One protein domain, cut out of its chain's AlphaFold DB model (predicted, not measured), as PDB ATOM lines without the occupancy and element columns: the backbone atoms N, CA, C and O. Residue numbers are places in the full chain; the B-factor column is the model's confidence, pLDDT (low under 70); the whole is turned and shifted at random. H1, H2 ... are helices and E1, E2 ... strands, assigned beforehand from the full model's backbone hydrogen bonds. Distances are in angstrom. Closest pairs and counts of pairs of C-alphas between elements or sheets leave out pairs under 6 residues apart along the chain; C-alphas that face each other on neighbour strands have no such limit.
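AT A GLANCE: This is residues 118 to 291 of the 294 residues of an uncharacterized protein of Microscilla marina ATCC 23134 (UniProt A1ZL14). A small three-stranded sheet has two helices, H1 and H2, packed over one face, and H3, H4 and H5 lie beyond H2, off the sheet. Long loops, residues 151 to 178 and 183 to 205, reach out on the side away from the helices; residues 157 to 162 stick out free. The printed part has 174 residues, with five named helices and three named strands in the order H1 E1 E2 E3 H2 H3 H4 H5, and a mixed sheet E1 E3 E2. The class is mostly helix, though under half of the residues are in named elements. The whole is compact, with a radius of gyration of the C-alphas of 16.0 A and spans of 48 by 38 by 31 A.

HOW THE PARTS SIT: The inner strand E3, residues 206 to 210, is parallel to E1, residues 148 to 150, with N 150 and O 209 2.8 A apart. E3 and E2, residues 179 to 182, form an antiparallel hairpin, with N 208 and O 180 2.8 A apart. H2, residues 223 to 240, is on the sheet at a height of 9.5 A, over E3 and E2, along the strands at 21 degrees to E2 on the local plane. H1, residues 120 to 132, is on the same face at a height of 8.8 A, over E1. H1 touches H2 about perpendicular at 82 degrees, closest at the C-alphas of Ile 131 and Gln 227, 5.4 A. H2 and H3, residues 257 to 266, form a helical hairpin at a steep tilt of 43 degrees, closest at the C-alphas of Gly 237 and Ala 260, 4.5 A. H4, residues 268 to 271, touches H2, closest at the C-alphas of Ser 224 and Thr 269, 5.2 A. H5, residues 275 to 289, touches H3 with residues 285 to 289 alone, closest at the C-alphas of Tyr 258 and Tyr 288, 5.5 A. Every O i to N i+4 pair is within hydrogen-bond range in H3; the figures are 7 of 9 in H1, 10 of 14 in H2 and 9 of 11 in H5, and H4 is too short for such a pair.

IN THESE COORDINATES: H1 begins at C-alpha 120 (14.651, -31.255, 30.337) and is 18.0 A long. E1, E2 and E3 measure 6.9 A, 10.5 A and 12.5 A. H2 is 20.9 A, H3 14.9 A and H4 6.1 A. H5, 20.1 A, ends at C-alpha 289 (11.758, -45.497, 0.160).

THE WHOLE: The farthest C-alphas, Thr 160 and Lys 271, are 49.1 A apart. The printed part has no cut. The links H3 to H4 and H4 to H5 are tight; the other five are long. Mean pLDDT of the printed part is 75.1; 54 residues are under 70, among them 153 to 166 and 183 to 203.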
ATOM      1  N   LEU A 118      12.864 -24.684  28.004       93.00
ATOM      2  CA  LEU A 118      12.336 -25.428  29.136       93.00
ATOM      3  C   LEU A 118      13.425 -26.312  29.735       93.00
ATOM      4  O   LEU A 118      14.345 -26.754  29.042       93.00
ATOM      5  N   SER A 119      13.293 -26.624  31.025       93.94
ATOM      6  CA  SER A 119      14.148 -27.644  31.622       93.94
ATOM      7  C   SER A 119      13.859 -29.013  30.981       93.94
ATOM      8  O   SER A 119      12.712 -29.301  30.623       93.94
ATOM      9  N   PRO A 120      14.857 -29.905  30.870       93.50
ATOM     10  CA  PRO A 120      14.651 -31.255  30.337       93.50
ATOM     11  C   PRO A 120      13.557 -32.042  31.073       93.50
ATOM     12  O   PRO A 120      12.787 -32.768  30.452       93.50
ATOM     13  N   GLN A 121      13.431 -31.833  32.385       95.62
ATOM     14  CA  GLN A 121      12.364 -32.420  33.191       95.62
ATOM     15  C   GLN A 121      10.980 -31.866  32.823       95.62
ATOM     16  O   GLN A 121      10.038 -32.642  32.684       95.62
ATOM     17  N   ALA A 122      10.844 -30.549  32.627       95.50
ATOM     18  CA  ALA A 122       9.582 -29.950  32.190       95.50
ATOM     19  C   ALA A 122       9.155 -30.498  30.819       95.50
ATOM     20  O   ALA A 122       7.983 -30.795  30.608       95.50
ATOM     21  N   ILE A 123      10.111 -30.710  29.911       97.06
ATOM     22  CA  ILE A 123       9.857 -31.323  28.601       97.06
ATOM     23  C   ILE A 123       9.348 -32.763  28.768       97.06
ATOM     24  O   ILE A 123       8.296 -33.079  28.215       97.06
ATOM     25  N   SER A 124      10.008 -33.610  29.573       96.69
ATOM     26  CA  SER A 124       9.499 -34.965  29.873       96.69
ATOM     27  C   SER A 124       8.068 -34.917  30.421       96.69
ATOM     28  O   SER A 124       7.178 -35.612  29.924       96.69
ATOM     29  N   LYS A 125       7.820 -34.030  31.391       96.00
ATOM     30  CA  LYS A 125       6.522 -33.871  32.054       96.00
ATOM     31  C   LYS A 125       5.403 -33.446  31.101       96.00
ATOM     32  O   LYS A 125       4.258 -33.848  31.289       96.00
ATOM     33  N   ILE A 126       5.727 -32.667  30.069       96.62
ATOM     34  CA  ILE A 126       4.777 -32.257  29.028       96.62
ATOM     35  C   ILE A 126       4.501 -33.404  28.051       96.62
ATOM     36  O   ILE A 126       3.338 -33.696  27.767       96.62
ATOM     37  N   TYR A 127       5.545 -34.045  27.514       97.50
ATOM     38  CA  TYR A 127       5.389 -34.997  26.410       97.50
ATOM     39  C   TYR A 127       4.985 -36.402  26.847       97.50
ATOM     40  O   TYR A 127       4.232 -37.048  26.117       97.50
ATOM     41  N   THR A 128       5.417 -36.866  28.023       95.88
ATOM     42  CA  THR A 128       5.074 -38.212  28.511       95.88
ATOM     43  C   THR A 128       3.555 -38.409  28.557       95.88
ATOM     44  O   THR A 128       3.062 -39.349  27.934       95.88
ATOM     45  N   PRO A 129       2.755 -37.498  29.145       93.44
ATOM     46  CA  PRO A 129       1.307 -37.670  29.138       93.44
ATOM     47  C   PRO A 129       0.638 -37.466  27.774       93.44
ATOM     48  O   PRO A 129      -0.462 -37.965  27.542       93.44
ATOM     49  N   ILE A 130       1.269 -36.721  26.858       93.62
ATOM     50  CA  ILE A 130       0.758 -36.545  25.491       93.62
ATOM     51  C   ILE A 130       0.748 -37.880  24.745       93.62
ATOM     52  O   ILE A 130      -0.249 -38.195  24.086       93.62
ATOM     53  N   ILE A 131       1.823 -38.664  24.865       93.25
ATOM     54  CA  ILE A 131       1.899 -39.992  24.246       93.25
ATOM     55  C   ILE A 131       1.183 -41.062  25.073       93.25
ATOM     56  O   ILE A 131       0.595 -41.957  24.484       93.25
ATOM     57  N   ALA A 132       1.126 -40.934  26.403       90.62
ATOM     58  CA  ALA A 132       0.376 -41.851  27.272       90.62
ATOM     59  C   ALA A 132      -1.130 -41.887  26.963       90.62
ATOM     60  O   ALA A 132      -1.821 -42.840  27.299       90.62
ATOM     61  N   ALA A 133      -1.648 -40.829  26.335       88.94
ATOM     62  CA  ALA A 133      -3.031 -40.747  25.880       88.94
ATOM     63  C   ALA A 133      -3.333 -41.627  24.653       88.94
ATOM     64  O   ALA A 133      -4.479 -41.679  24.209       88.94
ATOM     65  N   MET A 134      -2.314 -42.244  24.052       86.94
ATOM     66  CA  MET A 134      -2.457 -43.085  22.868       86.94
ATOM     67  C   MET A 134      -2.706 -44.541  23.276       86.94
ATOM     68  O   MET A 134      -1.964 -45.058  24.108       86.94
ATOM     69  N   PRO A 135      -3.686 -45.237  22.674       86.62
ATOM     70  CA  PRO A 135      -3.951 -46.641  22.993       86.62
ATOM     71  C   PRO A 135      -2.788 -47.576  22.623       86.62
ATOM     72  O   PRO A 135      -2.679 -48.665  23.177       86.62
ATOM     73  N   GLU A 136      -1.911 -47.170  21.702       85.44
ATOM     74  CA  GLU A 136      -0.732 -47.935  21.285       85.44
ATOM     75  C   GLU A 136       0.463 -47.801  22.242       85.44
ATOM     76  O   GLU A 136       1.446 -48.531  22.087       85.44
ATOM     77  N   VAL A 137       0.418 -46.859  23.189       84.94
ATOM     78  CA  VAL A 137       1.551 -46.523  24.057       84.94
ATOM     79  C   VAL A 137       1.313 -47.048  25.468       84.94
ATOM     80  O   VAL A 137       0.527 -46.495  26.231       84.94
ATOM     81  N   ASP A 138       2.064 -48.082  25.843       85.69
ATOM     82  CA  ASP A 138       2.185 -48.501  27.239       85.69
ATOM     83  C   ASP A 138       3.385 -47.800  27.884       85.69
ATOM     84  O   ASP A 138       4.539 -48.184  27.682       85.69
ATOM     85  N   ILE A 139       3.111 -46.766  28.681       87.12
ATOM     86  CA  ILE A 139       4.149 -45.999  29.382       87.12
ATOM     87  C   ILE A 139       4.989 -46.846  30.336       87.12
ATOM     88  O   ILE A 139       6.115 -46.465  30.629       87.12
ATOM     89  N   LYS A 140       4.504 -48.006  30.799       86.38
ATOM     90  CA  LYS A 140       5.301 -48.905  31.651       86.38
ATOM     91  C   LYS A 140       6.494 -49.492  30.907       86.38
ATOM     92  O   LYS A 140       7.448 -49.933  31.537       86.38
ATOM     93  N   LEU A 141       6.433 -49.493  29.577       84.62
ATOM     94  CA  LEU A 141       7.536 -49.902  28.725       84.62
ATOM     95  C   LEU A 141       8.531 -48.767  28.475       84.62
ATOM     96  O   LEU A 141       9.524 -49.025  27.809       84.62
ATOM     97  N   LEU A 142       8.302 -47.540  28.959       87.62
ATOM     98  CA  LEU A 142       9.270 -46.442  28.872       87.62
ATOM     99  C   LEU A 142      10.271 -46.466  30.028       87.62
ATOM    100  O   LEU A 142       9.932 -46.865  31.142       87.62
ATOM    101  N   HIS A 143      11.496 -45.991  29.782       85.88
ATOM    102  CA  HIS A 143      12.537 -45.896  30.811       85.88
ATOM    103  C   HIS A 143      12.062 -45.029  31.978       85.88
ATOM    104  O   HIS A 143      11.696 -43.871  31.791       85.88
ATOM    105  N   ASN A 144      12.017 -45.615  33.178       88.06
ATOM    106  CA  ASN A 144      11.419 -45.021  34.381       88.06
ATOM    107  C   ASN A 144       9.966 -44.530  34.202       88.06
ATOM    108  O   ASN A 144       9.518 -43.644  34.927       88.06
ATOM    109  N   GLY A 145       9.219 -45.096  33.251       90.25
ATOM    110  CA  GLY A 145       7.840 -44.705  32.961       90.25
ATOM    111  C   GLY A 145       7.688 -43.374  32.216       90.25
ATOM    112  O   GLY A 145       6.569 -42.874  32.098       90.25
ATOM    113  N   GLU A 146       8.783 -42.789  31.723       93.06
ATOM    114  CA  GLU A 146       8.802 -41.444  31.145       93.06
ATOM    115  C   GLU A 146       9.693 -41.333  29.902       93.06
ATOM    116  O   GLU A 146      10.570 -42.155  29.640       93.06
ATOM    117  N   LEU A 147       9.494 -40.267  29.128       94.38
ATOM    118  CA  LEU A 147      10.395 -39.903  28.041       94.38
ATOM    119  C   LEU A 147      11.721 -39.354  28.578       94.38
ATOM    120  O   LEU A 147      11.770 -38.567  29.524       94.38
ATOM    121  N   SER A 148      12.817 -39.725  27.928       93.19
ATOM    122  CA  SER A 148      14.124 -39.123  28.168       93.19
ATOM    123  C   SER A 148      14.273 -37.835  27.368       93.19
ATOM    124  O   SER A 148      13.660 -37.663  26.313       93.19
ATOM    125  N   VAL A 149      15.104 -36.907  27.843       92.75
ATOM    126  CA  VAL A 149      15.337 -35.636  27.144       92.75
ATOM    127  C   VAL A 149      16.817 -35.308  27.134       92.75
ATOM    128  O   VAL A 149      17.420 -35.172  28.190       92.75
ATOM    129  N   SER A 150      17.385 -35.129  25.944       89.75
ATOM    130  CA  SER A 150      18.762 -34.688  25.733       89.75
ATOM    131  C   SER A 150      18.803 -33.199  25.395       89.75
ATOM    132  O   SER A 150      18.032 -32.713  24.563       89.75
ATOM    133  N   THR A 151      19.728 -32.457  26.002       84.19
ATOM    134  CA  THR A 151      20.014 -31.048  25.652       84.19
ATOM    135  C   THR A 151      21.184 -30.892  24.686       84.19
ATOM    136  O   THR A 151      21.656 -29.774  24.465       84.19
ATOM    137  N   GLY A 152      21.671 -32.007  24.139       70.06
ATOM    138  CA  GLY A 152      22.953 -32.087  23.450       70.06
ATOM    139  C   GLY A 152      24.122 -32.304  24.417       70.06
ATOM    140  O   GLY A 152      23.997 -32.201  25.640       70.06
ATOM    141  N   THR A 153      25.284 -32.647  23.866       55.47
ATOM    142  CA  THR A 153      26.526 -32.842  24.624       55.47
ATOM    143  C   THR A 153      27.097 -31.512  25.107       55.47
ATOM    144  O   THR A 153      27.382 -30.630  24.297       55.47
ATOM    145  N   ASN A 154      27.374 -31.403  26.410       45.75
ATOM    146  CA  ASN A 154      28.383 -30.465  26.898       45.75
ATOM    147  C   ASN A 154      29.744 -30.953  26.390       45.75
ATOM    148  O   ASN A 154      30.335 -31.871  26.953       45.75
ATOM    149  N   ILE A 155      30.233 -30.370  25.296       44.31
ATOM    150  CA  ILE A 155      31.611 -30.582  24.856       44.31
ATOM    151  C   ILE A 155      32.500 -29.760  25.794       44.31
ATOM    152  O   ILE A 155      32.755 -28.583  25.552       44.31
ATOM    153  N   SER A 156      32.969 -30.365  26.886       38.34
ATOM    154  CA  SER A 156      34.197 -29.895  27.524       38.34
ATOM    155  C   SER A 156      35.351 -30.336  26.627       38.34
ATOM    156  O   SER A 156      35.778 -31.486  26.669       38.34
ATOM    157  N   SER A 157      35.844 -29.437  25.779       38.56
ATOM    158  CA  SER A 157      36.952 -29.689  24.845       38.56
ATOM    159  C   SER A 157      38.321 -29.878  25.525       38.56
ATOM    160  O   SER A 157      39.349 -29.776  24.861       38.56
ATOM    161  N   LYS A 158      38.369 -30.132  26.842       40.97
ATOM    162  CA  LYS A 158      39.615 -30.169  27.628       40.97
ATOM    163  C   LYS A 158      39.835 -31.418  28.485       40.97
ATOM    164  O   LYS A 158      40.838 -31.464  29.187       40.97
ATOM    165  N   SER A 159      38.962 -32.425  28.454       40.09
ATOM    166  CA  SER A 159      39.191 -33.653  29.227       40.09
ATOM    167  C   SER A 159      39.503 -34.829  28.310       40.09
ATOM    168  O   SER A 159      38.705 -35.199  27.452       40.09
ATOM    169  N   THR A 160      40.679 -35.419  28.505       42.00
ATOM    170  CA  THR A 160      41.129 -36.675  27.891       42.00
ATOM    171  C   THR A 160      40.333 -37.899  28.371       42.00
ATOM    172  O   THR A 160      40.505 -38.983  27.822       42.00
ATOM    173  N   ASP A 161      39.392 -37.725  29.308       40.75
ATOM    174  CA  ASP A 161      38.375 -38.715  29.662       40.75
ATOM    175  C   ASP A 161      37.101 -38.499  28.831       40.75
ATOM    176  O   ASP A 161      36.160 -37.806  29.224       40.75
ATOM    177  N   TYR A 162      37.049 -39.136  27.658       40.28
ATOM    178  CA  TYR A 162      35.883 -39.199  26.764       40.28
ATOM    179  C   TYR A 162      34.716 -40.014  27.375       40.28
ATOM    180  O   TYR A 162      34.284 -41.038  26.844       40.28
ATOM    181  N   LYS A 163      34.170 -39.566  28.508       42.97
ATOM    182  CA  LYS A 163      32.859 -39.986  29.022       42.97
ATOM    183  C   LYS A 163      31.886 -38.827  28.840       42.97
ATOM    184  O   LYS A 163      31.483 -38.178  29.800       42.97
ATOM    185  N   LEU A 164      31.524 -38.552  27.585       48.38
ATOM    186  CA  LEU A 164      30.437 -37.631  27.255       48.38
ATOM    187  C   LEU A 164      29.131 -38.221  27.800       48.38
ATOM    188  O   LEU A 164      28.474 -39.010  27.126       48.38
ATOM    189  N   LYS A 165      28.751 -37.868  29.031       50.12
ATOM    190  CA  LYS A 165      27.360 -38.030  29.453       50.12
ATOM    191  C   LYS A 165      26.559 -36.935  28.744       50.12
ATOM    192  O   LYS A 165      26.885 -35.759  28.934       50.12
ATOM    193  N   PRO A 166      25.574 -37.269  27.894       57.78
ATOM    194  CA  PRO A 166      24.675 -36.253  27.363       57.78
ATOM    195  C   PRO A 166      24.020 -35.520  28.541       57.78
ATOM    196  O   PRO A 166      23.577 -36.142  29.506       57.78
ATOM    197  N   GLY A 167      24.010 -34.186  28.489       71.81
ATOM    198  CA  GLY A 167      23.230 -33.404  29.443       71.81
ATOM    199  C   GLY A 167      21.743 -33.662  29.201       71.81
ATOM    200  O   GLY A 167      21.331 -33.837  28.051       71.81
ATOM    201  N   GLY A 168      20.942 -33.698  30.264       87.12
ATOM    202  CA  GLY A 168      19.502 -33.876  30.124       87.12
ATOM    203  C   GLY A 168      18.817 -34.540  31.311       87.12
ATOM    204  O   GLY A 168      19.271 -34.418  32.447       87.12
ATOM    205  N   TYR A 169      17.698 -35.205  31.035       90.19
ATOM    206  CA  TYR A 169      16.816 -35.814  32.027       90.19
ATOM    207  C   TYR A 169      16.448 -37.250  31.653       90.19
ATOM    208  O   TYR A 169      16.298 -37.568  30.472       90.19
ATOM    209  N   ASN A 170      16.285 -38.079  32.689       88.94
ATOM    210  CA  ASN A 170      15.888 -39.483  32.602       88.94
ATOM    211  C   ASN A 170      16.842 -40.338  31.737       88.94
ATOM    212  O   ASN A 170      16.420 -40.967  30.773       88.94
ATOM    213  N   ASP A 171      18.141 -40.305  32.070       84.88
ATOM    214  CA  ASP A 171      19.224 -41.065  31.411       84.88
ATOM    215  C   ASP A 171      19.178 -41.013  29.868       84.88
ATOM    216  O   ASP A 171      19.032 -42.047  29.210       84.88
ATOM    217  N   PRO A 172      19.238 -39.815  29.258       84.38
ATOM    218  CA  PRO A 172      19.040 -39.675  27.824       84.38
ATOM    219  C   PRO A 172      20.202 -40.271  27.039       84.38
ATOM    220  O   PRO A 172      21.350 -40.267  27.483       84.38
ATOM    221  N   SER A 173      19.918 -40.693  25.815       76.62
ATOM    222  CA  SER A 173      20.965 -41.106  24.886       76.62
ATOM    223  C   SER A 173      21.506 -39.928  24.067       76.62
ATOM    224  O   SER A 173      20.834 -38.899  23.917       76.62
ATOM    225  N   PRO A 174      22.733 -40.028  23.522       69.44
ATOM    226  CA  PRO A 174      23.241 -39.054  22.563       69.44
ATOM    227  C   PRO A 174      22.417 -39.138  21.272       69.44
ATOM    228  O   PRO A 174      22.606 -40.038  20.461       69.44
ATOM    229  N   GLY A 175      21.465 -38.226  21.097       63.41
ATOM    230  CA  GLY A 175      20.568 -38.252  19.947       63.41
ATOM    231  C   GLY A 175      21.066 -37.424  18.762       63.41
ATOM    232  O   GLY A 175      21.671 -36.362  18.928       63.41
ATOM    233  N   GLN A 176      20.752 -37.896  17.554       65.06
ATOM    234  CA  GLN A 176      20.769 -37.120  16.312       65.06
ATOM    235  C   GLN A 176      19.319 -36.945  15.835       65.06
ATOM    236  O   GLN A 176      18.516 -37.862  15.956       65.06
ATOM    237  N   GLY A 177      18.971 -35.787  15.270       76.75
ATOM    238  CA  GLY A 177      17.621 -35.542  14.741       76.75
ATOM    239  C   GLY A 177      16.631 -34.982  15.771       76.75
ATOM    240  O   GLY A 177      16.996 -34.126  16.572       76.75
ATOM    241  N   VAL A 178      15.359 -35.391  15.676       77.25
ATOM    242  CA  VAL A 178      14.248 -34.896  16.522       77.25
ATOM    243  C   VAL A 178      14.109 -35.718  17.803       77.25
ATOM    244  O   VAL A 178      13.898 -35.165  18.883       77.25
ATOM    245  N   ALA A 179      14.229 -37.034  17.671       84.25
ATOM    246  CA  ALA A 179      14.188 -38.007  18.745       84.25
ATOM    247  C   ALA A 179      14.957 -39.264  18.313       84.25
ATOM    248  O   ALA A 179      15.303 -39.404  17.138       84.25
ATOM    249  N   ASN A 180      15.248 -40.143  19.266       85.38
ATOM    250  CA  ASN A 180      15.820 -41.458  19.005       85.38
ATOM    251  C   ASN A 180      15.325 -42.477  20.034       85.38
ATOM    252  O   ASN A 180      14.914 -42.107  21.136       85.38
ATOM    253  N   THR A 181      15.423 -43.759  19.686       85.56
ATOM    254  CA  THR A 181      14.975 -44.866  20.533       85.56
ATOM    255  C   THR A 181      16.071 -45.904  20.734       85.56
ATOM    256  O   THR A 181      16.654 -46.365  19.757       85.56
ATOM    257  N   ASP A 182      16.282 -46.331  21.981       78.12
ATOM    258  CA  ASP A 182      17.174 -47.439  22.342       78.12
ATOM    259  C   ASP A 182      16.406 -48.576  23.037       78.12
ATOM    260  O   ASP A 182      15.480 -48.340  23.821       78.12
ATOM    261  N   ARG A 183      16.809 -49.830  22.775       67.69
ATOM    262  CA  ARG A 183      16.192 -51.054  23.323       67.69
ATOM    263  C   ARG A 183      17.260 -52.052  23.791       67.69
ATOM    264  O   ARG A 183      18.272 -52.232  23.129       67.69
ATOM    265  N   LYS A 184      17.019 -52.777  24.893       57.72
ATOM    266  CA  LYS A 184      17.980 -53.741  25.480       57.72
ATOM    267  C   LYS A 184      17.975 -55.179  24.907       57.72
ATOM    268  O   LYS A 184      18.290 -56.109  25.643       57.72
ATOM    269  N   LYS A 185      17.636 -55.458  23.642       47.28
ATOM    270  CA  LYS A 185      17.662 -56.875  23.182       47.28
ATOM    271  C   LYS A 185      19.064 -57.441  22.861       47.28
ATOM    272  O   LYS A 185      19.150 -58.591  22.448       47.28
ATOM    273  N   ASP A 186      20.143 -56.712  23.169       46.59
ATOM    274  CA  ASP A 186      21.500 -57.013  22.679       46.59
ATOM    275  C   ASP A 186      22.544 -57.290  23.783       46.59
ATOM    276  O   ASP A 186      23.684 -56.833  23.722       46.59
ATOM    277  N   THR A 187      22.208 -58.088  24.802       42.56
ATOM    278  CA  THR A 187      23.238 -58.752  25.628       42.56
ATOM    279  C   THR A 187      23.065 -60.262  25.605       42.56
ATOM    280  O   THR A 187      22.596 -60.860  26.568       42.56
ATOM    281  N   ALA A 188      23.486 -60.871  24.500       37.22
ATOM    282  CA  ALA A 188      24.069 -62.212  24.538       37.22
ATOM    283  C   ALA A 188      25.223 -62.385  23.537       37.22
ATOM    284  O   ALA A 188      26.034 -63.280  23.725       37.22
ATOM    285  N   THR A 189      25.376 -61.527  22.521       38.53
ATOM    286  CA  THR A 189      26.517 -61.608  21.589       38.53
ATOM    287  C   THR A 189      26.702 -60.282  20.842       38.53
ATOM    288  O   THR A 189      26.270 -60.130  19.708       38.53
ATOM    289  N   TRP A 190      27.339 -59.286  21.464       35.59
ATOM    290  CA  TRP A 190      27.815 -58.110  20.726       35.59
ATOM    291  C   TRP A 190      29.149 -57.610  21.297       35.59
ATOM    292  O   TRP A 190      29.185 -56.887  22.283       35.59
ATOM    293  N   LEU A 191      30.220 -58.109  20.669       37.66
ATOM    294  CA  LEU A 191      31.601 -57.615  20.530       37.66
ATOM    295  C   LEU A 191      32.350 -57.035  21.765       37.66
ATOM    296  O   LEU A 191      31.857 -56.121  22.418       37.66
ATOM    297  N   PRO A 192      33.623 -57.429  22.013       34.50
ATOM    298  CA  PRO A 192      34.382 -57.035  23.214       34.50
ATOM    299  C   PRO A 192      34.653 -55.531  23.404       34.50
ATOM    300  O   PRO A 192      35.123 -55.150  24.468       34.50
ATOM    301  N   ASN A 193      34.395 -54.674  22.410       40.41
ATOM    302  CA  ASN A 193      34.987 -53.332  22.359       40.41
ATOM    303  C   ASN A 193      34.033 -52.166  22.036       40.41
ATOM    304  O   ASN A 193      34.534 -51.072  21.776       40.41
ATOM    305  N   ASN A 194      32.699 -52.319  22.062       36.97
ATOM    306  CA  ASN A 194      31.815 -51.191  21.722       36.97
ATOM    307  C   ASN A 194      31.222 -50.448  22.936       36.97
ATOM    308  O   ASN A 194      30.533 -51.011  23.787       36.97
ATOM    309  N   LYS A 195      31.513 -49.143  22.972       41.47
ATOM    310  CA  LYS A 195      31.054 -48.133  23.927       41.47
ATOM    311  C   LYS A 195      29.689 -47.599  23.472       41.47
ATOM    312  O   LYS A 195      29.629 -46.748  22.594       41.47
ATOM    313  N   GLY A 196      28.605 -48.053  24.089       34.62
ATOM    314  CA  GLY A 196      27.256 -47.520  23.874       34.62
ATOM    315  C   GLY A 196      26.305 -48.147  24.883       34.62
ATOM    316  O   GLY A 196      26.232 -49.368  24.981       34.62
ATOM    317  N   TYR A 197      25.692 -47.326  25.732       41.22
ATOM    318  CA  TYR A 197      24.957 -47.801  26.898       41.22
ATOM    319  C   TYR A 197      23.659 -48.526  26.527       41.22
ATOM    320  O   TYR A 197      23.072 -48.325  25.469       41.22
ATOM    321  N   ARG A 198      23.267 -49.388  27.462       40.88
ATOM    322  CA  ARG A 198      22.275 -50.455  27.392       40.88
ATOM    323  C   ARG A 198      20.964 -49.941  27.992       40.88
ATOM    324  O   ARG A 198      21.013 -49.240  29.000       40.88
ATOM    325  N   GLY A 199      19.811 -50.310  27.430       37.97
ATOM    326  CA  GLY A 199      18.555 -50.227  28.187       37.97
ATOM    327  C   GLY A 199      18.689 -50.974  29.526       37.97
ATOM    328  O   GLY A 199      19.576 -51.819  29.687       37.97
ATOM    329  N   ASP A 200      17.866 -50.635  30.512       41.19
ATOM    330  CA  ASP A 200      17.894 -51.300  31.816       41.19
ATOM    331  C   ASP A 200      17.511 -52.790  31.711       41.19
ATOM    332  O   ASP A 200      16.893 -53.249  30.744       41.19
ATOM    333  N   GLU A 201      17.922 -53.572  32.711       40.56
ATOM    334  CA  GLU A 201      17.720 -55.024  32.840       40.56
ATOM    335  C   GLU A 201      16.282 -55.529  32.695       40.56
ATOM    336  O   GLU A 201      16.082 -56.734  32.566       40.56
ATOM    337  N   THR A 202      15.315 -54.626  32.582       47.06
ATOM    338  CA  THR A 202      13.884 -54.904  32.572       47.06
ATOM    339  C   THR A 202      13.216 -54.861  31.193       47.06
ATOM    340  O   THR A 202      12.007 -55.049  31.101       47.06
ATOM    341  N   GLY A 203      13.967 -54.690  30.096       50.84
ATOM    342  CA  GLY A 203      13.397 -54.757  28.738       50.84
ATOM    343  C   GLY A 203      12.693 -53.471  28.298       50.84
ATOM    344  O   GLY A 203      11.773 -53.506  27.480       50.84
ATOM    345  N   VAL A 204      13.145 -52.344  28.834       73.94
ATOM    346  CA  VAL A 204      12.476 -51.054  28.735       73.94
ATOM    347  C   VAL A 204      12.952 -50.261  27.506       73.94
ATOM    348  O   VAL A 204      14.129 -50.285  27.133       73.94
ATOM    349  N   ILE A 205      12.008 -49.601  26.835       83.44
ATOM    350  CA  ILE A 205      12.185 -48.751  25.655       83.44
ATOM    351  C   ILE A 205      12.587 -47.355  26.128       83.44
ATOM    352  O   ILE A 205      11.854 -46.688  26.856       83.44
ATOM    353  N   LYS A 206      13.738 -46.866  25.674       87.69
ATOM    354  CA  LYS A 206      14.172 -45.500  25.957       87.69
ATOM    355  C   LYS A 206      13.942 -44.628  24.734       87.69
ATOM    356  O   LYS A 206      14.708 -44.709  23.784       87.69
ATOM    357  N   VAL A 207      12.915 -43.783  24.769       90.62
ATOM    358  CA  VAL A 207      12.694 -42.748  23.749       90.62
ATOM    359  C   VAL A 207      13.257 -41.426  24.261       90.62
ATOM    360  O   VAL A 207      12.796 -40.906  25.277       90.62
ATOM    361  N   THR A 208      14.250 -40.880  23.561       92.06
ATOM    362  CA  THR A 208      14.916 -39.620  23.905       92.06
ATOM    363  C   THR A 208      14.474 -38.504  22.966       92.06
ATOM    364  O   THR A 208      14.691 -38.579  21.759       92.06
ATOM    365  N   ILE A 209      13.904 -37.432  23.515       94.06
ATOM    366  CA  ILE A 209      13.664 -36.176  22.795       94.06
ATOM    367  C   ILE A 209      14.982 -35.409  22.699       94.06
ATOM    368  O   ILE A 209      15.639 -35.164  23.715       94.06
ATOM    369  N   VAL A 210      15.349 -34.967  21.497       90.38
ATOM    370  CA  VAL A 210      16.556 -34.164  21.278       90.38
ATOM    371  C   VAL A 210      16.187 -32.685  21.232       90.38
ATOM    372  O   VAL A 210      15.350 -32.248  20.442       90.38
ATOM    373  N   THR A 211      16.828 -31.895  22.088       89.12
ATOM    374  CA  THR A 211      16.587 -30.454  22.209       89.12
ATOM    375  C   THR A 211      17.876 -29.677  22.003       89.12
ATOM    376  O   THR A 211      18.975 -30.171  22.264       89.12
ATOM    377  N   LYS A 212      17.752 -28.420  21.568       85.69
ATOM    378  CA  LYS A 212      18.876 -27.480  21.519       85.69
ATOM    379  C   LYS A 212      18.707 -26.478  22.649       85.69
ATOM    380  O   LYS A 212      17.876 -25.584  22.536       85.69
ATOM    381  N   ARG A 213      19.491 -26.632  23.726       81.38
ATOM    382  CA  ARG A 213      19.374 -25.802  24.945       81.38
ATOM    383  C   ARG A 213      17.931 -25.769  25.479       81.38
ATOM    384  O   ARG A 213      17.371 -24.704  25.667       81.38
ATOM    385  N   GLY A 214      17.276 -26.929  25.595       81.94
ATOM    386  CA  GLY A 214      15.899 -27.005  26.104       81.94
ATOM    387  C   GLY A 214      14.812 -26.487  25.150       81.94
ATOM    388  O   GLY A 214      13.638 -26.500  25.506       81.94
ATOM    389  N   ILE A 215      15.166 -26.058  23.935       86.69
ATOM    390  CA  ILE A 215      14.200 -25.714  22.888       86.69
ATOM    391  C   ILE A 215      13.918 -26.965  22.055       86.69
ATOM    392  O   ILE A 215      14.832 -27.577  21.487       86.69
ATOM    393  N   VAL A 216      12.644 -27.345  21.993       90.62
ATOM    394  CA  VAL A 216      12.172 -28.517  21.245       90.62
ATOM    395  C   VAL A 216      12.081 -28.237  19.748       90.62
ATOM    396  O   VAL A 216      11.889 -27.098  19.317       90.62
ATOM    397  N   ASN A 217      12.190 -29.293  18.943       90.50
ATOM    398  CA  ASN A 217      12.031 -29.185  17.498       90.50
ATOM    399  C   ASN A 217      10.610 -28.715  17.119       90.50
ATOM    400  O   ASN A 217       9.634 -29.032  17.801       90.50
ATOM    401  N   ALA A 218      10.489 -27.983  16.008       87.06
ATOM    402  CA  ALA A 218       9.202 -27.546  15.472       87.06
ATOM    403  C   ALA A 218       8.262 -28.717  15.145       87.06
ATOM    404  O   ALA A 218       7.054 -28.562  15.283       87.06
ATOM    405  N   ASP A 219       8.807 -29.887  14.810       87.25
ATOM    406  CA  ASP A 219       8.043 -31.109  14.556       87.25
ATOM    407  C   ASP A 219       7.230 -31.589  15.771       87.25
ATOM    408  O   ASP A 219       6.238 -32.301  15.627       87.25
ATOM    409  N   LEU A 220       7.626 -31.166  16.974       93.25
ATOM    410  CA  LEU A 220       6.978 -31.527  18.232       93.25
ATOM    411  C   LEU A 220       6.072 -30.412  18.774       93.25
ATOM    412  O   LEU A 220       5.572 -30.517  19.885       93.25
ATOM    413  N   ASN A 221       5.820 -29.337  18.019       93.31
ATOM    414  CA  ASN A 221       5.052 -28.187  18.516       93.31
ATOM    415  C   ASN A 221       3.535 -28.420  18.648       93.31
ATOM    416  O   ASN A 221       2.829 -27.546  19.154       93.31
ATOM    417  N   THR A 222       3.033 -29.559  18.178       93.56
ATOM    418  CA  THR A 222       1.621 -29.960  18.212       93.56
ATOM    419  C   THR A 222       1.473 -31.299  18.914       93.56
ATOM    420  O   THR A 222       2.383 -32.129  18.902       93.56
ATOM    421  N   VAL A 223       0.301 -31.533  19.499       93.25
ATOM    422  CA  VAL A 223      -0.072 -32.812  20.110       93.25
ATOM    423  C   VAL A 223       0.010 -33.930  19.076       93.25
ATOM    424  O   VAL A 223       0.652 -34.946  19.326       93.25
ATOM    425  N   SER A 224      -0.579 -33.737  17.895       92.38
ATOM    426  CA  SER A 224      -0.523 -34.711  16.804       92.38
ATOM    427  C   SER A 224       0.900 -34.955  16.307       92.38
ATOM    428  O   SER A 224       1.248 -36.113  16.080       92.38
ATOM    429  N   GLY A 225       1.738 -33.918  16.191       92.81
ATOM    430  CA  GLY A 225       3.153 -34.050  15.816       92.81
ATOM    431  C   GLY A 225       3.948 -34.862  16.835       92.81
ATOM    432  O   GLY A 225       4.674 -35.789  16.468       92.81
ATOM    433  N   ALA A 226       3.730 -34.593  18.123       94.69
ATOM    434  CA  ALA A 226       4.327 -35.335  19.224       94.69
ATOM    435  C   ALA A 226       3.883 -36.802  19.250       94.69
ATOM    436  O   ALA A 226       4.719 -37.697  19.305       94.69
ATOM    437  N   GLN A 227       2.579 -37.064  19.151       94.19
ATOM    438  CA  GLN A 227       2.031 -38.421  19.115       94.19
ATOM    439  C   GLN A 227       2.516 -39.200  17.888       94.19
ATOM    440  O   GLN A 227       2.894 -40.365  17.987       94.19
ATOM    441  N   ASN A 228       2.545 -38.559  16.716       93.81
ATOM    442  CA  ASN A 228       3.005 -39.195  15.487       93.81
ATOM    443  C   ASN A 228       4.516 -39.475  15.510       93.81
ATOM    444  O   ASN A 228       4.940 -40.532  15.057       93.81
ATOM    445  N   THR A 229       5.326 -38.561  16.045       93.62
ATOM    446  CA  THR A 229       6.786 -38.732  16.118       93.62
ATOM    447  C   THR A 229       7.168 -39.648  17.276       93.62
ATOM    448  O   THR A 229       7.668 -40.743  17.066       93.62
ATOM    449  N   LEU A 230       6.872 -39.251  18.510       95.50
ATOM    450  CA  LEU A 230       7.348 -39.935  19.712       95.50
ATOM    451  C   LEU A 230       6.557 -41.221  20.004       95.50
ATOM    452  O   LEU A 230       7.134 -42.215  20.429       95.50
ATOM    453  N   GLY A 231       5.244 -41.221  19.762       93.62
ATOM    454  CA  GLY A 231       4.392 -42.391  19.998       93.62
ATOM    455  C   GLY A 231       4.477 -43.425  18.873       93.62
ATOM    456  O   GLY A 231       4.760 -44.596  19.114       93.62
ATOM    457  N   ILE A 232       4.251 -43.007  17.623       94.19
ATOM    458  CA  ILE A 232       4.186 -43.952  16.495       94.19
ATOM    459  C   ILE A 232       5.561 -44.290  15.915       94.19
ATOM    460  O   ILE A 232       5.842 -45.468  15.707       94.19
ATOM    461  N   HIS A 233       6.407 -43.299  15.619       92.50
ATOM    462  CA  HIS A 233       7.711 -43.570  14.997       92.50
ATOM    463  C   HIS A 233       8.686 -44.193  15.992       92.50
ATOM    464  O   HIS A 233       9.174 -45.300  15.777       92.50
ATOM    465  N   GLU A 234       8.926 -43.483  17.092       91.88
ATOM    466  CA  GLU A 234       9.924 -43.850  18.089       91.88
ATOM    467  C   GLU A 234       9.445 -45.027  18.940       91.88
ATOM    468  O   GLU A 234       9.965 -46.135  18.826       91.88
ATOM    469  N   PHE A 235       8.397 -44.835  19.747       91.00
ATOM    470  CA  PHE A 235       7.958 -45.867  20.680       91.00
ATOM    471  C   PHE A 235       7.431 -47.123  19.970       91.00
ATOM    472  O   PHE A 235       7.955 -48.216  20.180       91.00
ATOM    473  N   LEU A 236       6.416 -46.998  19.108       88.31
ATOM    474  CA  LEU A 236       5.821 -48.161  18.447       88.31
ATOM    475  C   LEU A 236       6.734 -48.724  17.346       88.31
ATOM    476  O   LEU A 236       6.947 -49.932  17.294       88.31
ATOM    477  N   GLY A 237       7.256 -47.874  16.458       86.81
ATOM    478  CA  GLY A 237       8.070 -48.288  15.315       86.81
ATOM    479  C   GLY A 237       9.432 -48.843  15.722       86.81
ATOM    480  O   GLY A 237       9.715 -50.017  15.472       86.81
ATOM    481  N   HIS A 238      10.264 -48.021  16.359       85.38
ATOM    482  CA  HIS A 238      11.597 -48.431  16.797       85.38
ATOM    483  C   HIS A 238      11.551 -49.292  18.067       85.38
ATOM    484  O   HIS A 238      12.141 -50.371  18.100       85.38
ATOM    485  N   GLY A 239      10.815 -48.871  19.095       82.94
ATOM    486  CA  GLY A 239      10.808 -49.537  20.401       82.94
ATOM    487  C   GLY A 239      10.103 -50.896  20.406       82.94
ATOM    488  O   GLY A 239      10.710 -51.923  20.720       82.94
ATOM    489  N   VAL A 240       8.817 -50.920  20.050       83.56
ATOM    490  CA  VAL A 240       7.977 -52.129  20.126       83.56
ATOM    491  C   VAL A 240       8.200 -53.044  18.920       83.56
ATOM    492  O   VAL A 240       8.417 -54.247  19.086       83.56
ATOM    493  N   LYS A 241       8.135 -52.497  17.698       81.31
ATOM    494  CA  LYS A 241       8.228 -53.275  16.450       81.31
ATOM    495  C   LYS A 241       9.665 -53.542  16.007       81.31
ATOM    496  O   LYS A 241       9.869 -54.486  15.248       81.31
ATOM    497  N   GLY A 242      10.641 -52.772  16.492       76.81
ATOM    498  CA  GLY A 242      12.049 -52.983  16.164       76.81
ATOM    499  C   GLY A 242      12.409 -52.623  14.719       76.81
ATOM    500  O   GLY A 242      13.325 -53.196  14.145       76.81
ATOM    501  N   PHE A 243      11.684 -51.719  14.067       80.06
ATOM    502  CA  PHE A 243      12.088 -51.283  12.729       80.06
ATOM    503  C   PHE A 243      13.380 -50.478  12.836       80.06
ATOM    504  O   PHE A 243      13.434 -49.549  13.629       80.06
ATOM    505  N   GLY A 244      14.430 -50.835  12.099       72.56
ATOM    506  CA  GLY A 244      15.767 -50.266  12.288       72.56
ATOM    507  C   GLY A 244      16.358 -49.674  11.014       72.56
ATOM    508  O   GLY A 244      15.815 -49.811   9.916       72.56
ATOM    509  N   PHE A 245      17.489 -48.993  11.163       63.56
ATOM    510  CA  PHE A 245      18.290 -48.544  10.026       63.56
ATOM    511  C   PHE A 245      18.937 -49.743   9.325       63.56
ATOM    512  O   PHE A 245      19.254 -50.727   9.979       63.56
ATOM    513  N   ASN A 246      19.155 -49.653   8.005       55.25
ATOM    514  CA  ASN A 246      20.078 -50.565   7.327       55.25
ATOM    515  C   ASN A 246      21.501 -50.077   7.564       55.25
ATOM    516  O   ASN A 246      22.031 -49.270   6.797       55.25
ATOM    517  N   ASP A 247      22.122 -50.551   8.624       51.25
ATOM    518  CA  ASP A 247      23.569 -50.574   8.694       51.25
ATOM    519  C   ASP A 247      24.013 -52.015   8.995       51.25
ATOM    520  O   ASP A 247      23.349 -52.740   9.738       51.25
ATOM    521  N   LYS A 248      25.122 -52.462   8.389       43.03
ATOM    522  CA  LYS A 248      25.659 -53.834   8.534       43.03
ATOM    523  C   LYS A 248      26.053 -54.195   9.984       43.03
ATOM    524  O   LYS A 248      26.538 -55.296  10.229       43.03
ATOM    525  N   THR A 249      25.881 -53.263  10.914       43.25
ATOM    526  CA  THR A 249      26.184 -53.292  12.346       43.25
ATOM    527  C   THR A 249      24.967 -52.919  13.219       43.25
ATOM    528  O   THR A 249      25.117 -52.738  14.423       43.25
ATOM    529  N   SER A 250      23.763 -52.823  12.646       46.06
ATOM    530  CA  SER A 250      22.548 -52.356  13.319       46.06
ATOM    531  C   SER A 250      21.480 -53.434  13.337       46.06
ATOM    532  O   SER A 250      21.553 -54.440  12.633       46.06
ATOM    533  N   TYR A 251      20.472 -53.183  14.171       44.62
ATOM    534  CA  TYR A 251      19.349 -54.054  14.508       44.62
ATOM    535  C   TYR A 251      18.547 -54.596  13.305       44.62
ATOM    536  O   TYR A 251      17.738 -55.508  13.469       44.62
ATOM    537  N   ASP A 252      18.745 -54.063  12.098       50.50
ATOM    538  CA  ASP A 252      17.937 -54.398  10.933       50.50
ATOM    539  C   ASP A 252      18.751 -54.497   9.629       50.50
ATOM    540  O   ASP A 252      18.816 -53.544   8.842       50.50
ATOM    541  N   PRO A 253      19.318 -55.680   9.325       50.84
ATOM    542  CA  PRO A 253      20.105 -55.896   8.109       50.84
ATOM    543  C   PRO A 253      19.289 -55.725   6.811       50.84
ATOM    544  O   PRO A 253      19.868 -55.662   5.725       50.84
ATOM    545  N   ASN A 254      17.957 -55.620   6.908       54.25
ATOM    546  CA  ASN A 254      17.045 -55.457   5.779       54.25
ATOM    547  C   ASN A 254      16.585 -54.003   5.572       54.25
ATOM    548  O   ASN A 254      15.886 -53.728   4.598       54.25
ATOM    549  N   GLY A 255      16.949 -53.061   6.452       66.06
ATOM    550  CA  GLY A 255      16.595 -51.652   6.275       66.06
ATOM    551  C   GLY A 255      15.111 -51.349   6.337       66.06
ATOM    552  O   GLY A 255      14.550 -50.772   5.408       66.06
ATOM    553  N   THR A 256      14.446 -51.735   7.418       77.50
ATOM    554  CA  THR A 256      12.999 -51.582   7.572       77.50
ATOM    555  C   THR A 256      12.574 -50.280   8.238       77.50
ATOM    556  O   THR A 256      11.392 -50.128   8.531       77.50
ATOM    557  N   HIS A 257      13.458 -49.284   8.390       81.50
ATOM    558  CA  HIS A 257      13.092 -47.952   8.905       81.50
ATOM    559  C   HIS A 257      11.892 -47.338   8.165       81.50
ATOM    560  O   HIS A 257      11.018 -46.730   8.783       81.50
ATOM    561  N   TYR A 258      11.766 -47.583   6.855       83.56
ATOM    562  CA  TYR A 258      10.593 -47.167   6.073       83.56
ATOM    563  C   TYR A 258       9.258 -47.700   6.631       83.56
ATOM    564  O   TYR A 258       8.218 -47.078   6.425       83.56
ATOM    565  N   LYS A 259       9.253 -48.820   7.367       85.69
ATOM    566  CA  LYS A 259       8.052 -49.367   8.012       85.69
ATOM    567  C   LYS A 259       7.604 -48.528   9.209       85.69
ATOM    568  O   LYS A 259       6.401 -48.416   9.432       85.69
ATOM    569  N   ALA A 260       8.525 -47.890   9.940       87.81
ATOM    570  CA  ALA A 260       8.167 -46.918  10.981       87.81
ATOM    571  C   ALA A 260       7.493 -45.685  10.357       87.81
ATOM    572  O   ALA A 260       6.453 -45.220  10.826       87.81
ATOM    573  N   TYR A 261       8.015 -45.230   9.216       87.88
ATOM    574  CA  TYR A 261       7.367 -44.210   8.397       87.88
ATOM    575  C   TYR A 261       5.974 -44.664   7.909       87.88
ATOM    576  O   TYR A 261       5.014 -43.899   8.013       87.88
ATOM    577  N   ASP A 262       5.808 -45.907   7.452       89.75
ATOM    578  CA  ASP A 262       4.497 -46.442   7.055       89.75
ATOM    579  C   ASP A 262       3.485 -46.477   8.208       89.75
ATOM    580  O   ASP A 262       2.312 -46.164   7.984       89.75
ATOM    581  N   LEU A 263       3.918 -46.818   9.428       91.06
ATOM    582  CA  LEU A 263       3.064 -46.749  10.619       91.06
ATOM    583  C   LEU A 263       2.562 -45.324  10.849       91.06
ATOM    584  O   LEU A 263       1.360 -45.122  11.025       91.06
ATOM    585  N   GLN A 264       3.455 -44.333  10.767       90.62
ATOM    586  CA  GLN A 264       3.076 -42.930  10.912       90.62
ATOM    587  C   GLN A 264       2.001 -42.524   9.911       90.62
ATOM    588  O   GLN A 264       1.011 -41.948  10.344       90.62
ATOM    589  N   ARG A 265       2.143 -42.855   8.614       90.38
ATOM    590  CA  ARG A 265       1.168 -42.466   7.564       90.38
ATOM    591  C   ARG A 265      -0.207 -43.091   7.749       90.38
ATOM    592  O   ARG A 265      -1.208 -42.497   7.353       90.38
ATOM    593  N   LYS A 266      -0.246 -44.313   8.280       91.38
ATOM    594  CA  LYS A 266      -1.488 -45.067   8.495       91.38
ATOM    595  C   LYS A 266      -2.220 -44.621   9.758       91.38
ATOM    596  O   LYS A 266      -3.435 -44.788   9.834       91.38
ATOM    597  N   HIS A 267      -1.507 -44.055  10.729       91.50
ATOM    598  CA  HIS A 267      -2.094 -43.636  11.992       91.50
ATOM    599  C   HIS A 267      -2.975 -42.383  11.845       91.50
ATOM    600  O   HIS A 267      -2.704 -41.482  11.049       91.50
ATOM    601  N   SER A 268      -4.032 -42.294  12.658       89.38
ATOM    602  CA  SER A 268      -5.031 -41.214  12.602       89.38
ATOM    603  C   SER A 268      -4.434 -39.816  12.829       89.38
ATOM    604  O   SER A 268      -4.900 -38.842  12.232       89.38
ATOM    605  N   THR A 269      -3.354 -39.715  13.613       88.81
ATOM    606  CA  THR A 269      -2.631 -38.451  13.854       88.81
ATOM    607  C   THR A 269      -1.974 -37.883  12.598       88.81
ATOM    608  O   THR A 269      -1.773 -36.676  12.521       88.81
ATOM    609  N   TRP A 270      -1.710 -38.690  11.564       88.75
ATOM    610  CA  TRP A 270      -1.108 -38.210  10.313       88.75
ATOM    611  C   TRP A 270      -1.966 -37.186   9.570       88.75
ATOM    612  O   TRP A 270      -1.466 -36.255   8.942       88.75
ATOM    613  N   LYS A 271      -3.289 -37.335   9.646       85.50
ATOM    614  CA  LYS A 271      -4.219 -36.376   9.037       85.50
ATOM    615  C   LYS A 271      -4.278 -35.062   9.819       85.50
ATOM    616  O   LYS A 271      -4.778 -34.072   9.296       85.50
ATOM    617  N   LYS A 272      -3.787 -35.082  11.061       84.81
ATOM    618  CA  LYS A 272      -3.849 -33.992  12.032       84.81
ATOM    619  C   LYS A 272      -2.564 -33.164  12.092       84.81
ATOM    620  O   LYS A 272      -2.628 -31.988  12.424       84.81
ATOM    621  N   VAL A 273      -1.422 -33.739  11.712       85.31
ATOM    622  CA  VAL A 273      -0.150 -33.008  11.720       85.31
ATOM    623  C   VAL A 273      -0.130 -31.833  10.720       85.31
ATOM    624  O   VAL A 273      -0.719 -31.924   9.630       85.31
ATOM    625  N   PRO A 274       0.600 -30.741  11.030       81.00
ATOM    626  CA  PRO A 274       0.750 -29.596  10.133       81.00
ATOM    627  C   PRO A 274       1.260 -29.974   8.734       81.00
ATOM    628  O   PRO A 274       2.009 -30.932   8.547       81.00
ATOM    629  N   ALA A 275       0.896 -29.189   7.716       82.56
ATOM    630  CA  ALA A 275       1.365 -29.424   6.346       82.56
ATOM    631  C   ALA A 275       2.899 -29.340   6.215       82.56
ATOM    632  O   ALA A 275       3.489 -30.129   5.477       82.56
ATOM    633  N   SER A 276       3.543 -28.439   6.965       76.88
ATOM    634  CA  SER A 276       5.008 -28.337   7.032       76.88
ATOM    635  C   SER A 276       5.641 -29.619   7.573       76.88
ATOM    636  O   SER A 276       6.534 -30.162   6.933       76.88
ATOM    637  N   PHE A 277       5.095 -30.170   8.664       81.75
ATOM    638  CA  PHE A 277       5.530 -31.454   9.217       81.75
ATOM    639  C   PHE A 277       5.446 -32.560   8.163       81.75
ATOM    640  O   PHE A 277       6.389 -33.326   7.981       81.75
ATOM    641  N   ARG A 278       4.330 -32.635   7.421       83.44
ATOM    642  CA  ARG A 278       4.156 -33.640   6.360       83.44
ATOM    643  C   ARG A 278       5.180 -33.480   5.238       83.44
ATOM    644  O   ARG A 278       5.655 -34.488   4.724       83.44
ATOM    645  N   LYS A 279       5.531 -32.248   4.865       81.75
ATOM    646  CA  LYS A 279       6.561 -31.978   3.855       81.75
ATOM    647  C   LYS A 279       7.937 -32.461   4.325       81.75
ATOM    648  O   LYS A 279       8.534 -33.291   3.642       81.75
ATOM    649  N   ASP A 280       8.383 -32.018   5.499       77.06
ATOM    650  CA  ASP A 280       9.699 -32.367   6.058       77.06
ATOM    651  C   ASP A 280       9.807 -33.880   6.302       77.06
ATOM    652  O   ASP A 280      10.819 -34.523   6.014       77.06
ATOM    653  N   TYR A 281       8.709 -34.490   6.753       80.69
ATOM    654  CA  TYR A 281       8.546 -35.936   6.803       80.69
ATOM    655  C   TYR A 281       8.754 -36.592   5.433       80.69
ATOM    656  O   TYR A 281       9.533 -37.537   5.339       80.69
ATOM    657  N   LEU A 282       8.063 -36.141   4.377       78.81
ATOM    658  CA  LEU A 282       8.090 -36.813   3.071       78.81
ATOM    659  C   LEU A 282       9.487 -36.738   2.455       78.81
ATOM    660  O   LEU A 282       9.925 -37.681   1.799       78.81
ATOM    661  N   GLU A 283      10.209 -35.647   2.698       79.12
ATOM    662  CA  GLU A 283      11.611 -35.504   2.303       79.12
ATOM    663  C   GLU A 283      12.523 -36.501   3.034       79.12
ATOM    664  O   GLU A 283      13.385 -37.120   2.402       79.12
ATOM    665  N   ARG A 284      12.308 -36.726   4.338       75.44
ATOM    666  CA  ARG A 284      13.029 -37.756   5.108       75.44
ATOM    667  C   ARG A 284      12.662 -39.167   4.647       75.44
ATOM    668  O   ARG A 284      13.560 -39.947   4.344       75.44
ATOM    669  N   ALA A 285      11.372 -39.474   4.512       73.06
ATOM    670  CA  ALA A 285      10.869 -40.788   4.113       73.06
ATOM    671  C   ALA A 285      11.358 -41.209   2.715       73.06
ATOM    672  O   ALA A 285      11.729 -42.367   2.526       73.06
ATOM    673  N   LYS A 286      11.462 -40.274   1.756       73.31
ATOM    674  CA  LYS A 286      12.011 -40.538   0.410       73.31
ATOM    675  C   LYS A 286      13.415 -41.147   0.435       73.31
ATOM    676  O   LYS A 286      13.710 -42.006  -0.392       73.31
ATOM    677  N   LYS A 287      14.266 -40.754   1.393       69.38
ATOM    678  CA  LYS A 287      15.619 -41.324   1.548       69.38
ATOM    679  C   LYS A 287      15.578 -42.824   1.861       69.38
ATOM    680  O   LYS A 287      16.482 -43.553   1.463       69.38
ATOM    681  N   TYR A 288      14.514 -43.283   2.518       65.31
ATOM    682  CA  TYR A 288      14.327 -44.671   2.940       65.31
ATOM    683  C   TYR A 288      13.399 -45.467   2.007       65.31
ATOM    684  O   TYR A 288      13.511 -46.686   1.938       65.31
ATOM    685  N   GLU A 289      12.546 -44.817   1.206       63.81
ATOM    686  CA  GLU A 289      11.758 -45.497   0.160       63.81
ATOM    687  C   GLU A 289      12.642 -46.124  -0.937       63.81
ATOM    688  O   GLU A 289      12.248 -47.116  -1.548       63.81
ATOM    689  N   VAL A 290      13.865 -45.620  -1.145       59.25
ATOM    690  CA  VAL A 290      14.869 -46.256  -2.022       59.25
ATOM    691  C   VAL A 290      15.275 -47.646  -1.506       59.25
ATOM    692  O   VAL A 290      15.570 -48.529  -2.307       59.25
ATOM    693  N   GLN A 291      15.237 -47.869  -0.187       56.91
ATOM    694  CA  GLN A 291      15.571 -49.157   0.438       56.91
ATOM    695  C   GLN A 291      14.441 -50.185   0.288       56.91
ATOM    696  O   GLN A 291      14.713 -51.373   0.226       56.91
TER     697      GLN A 291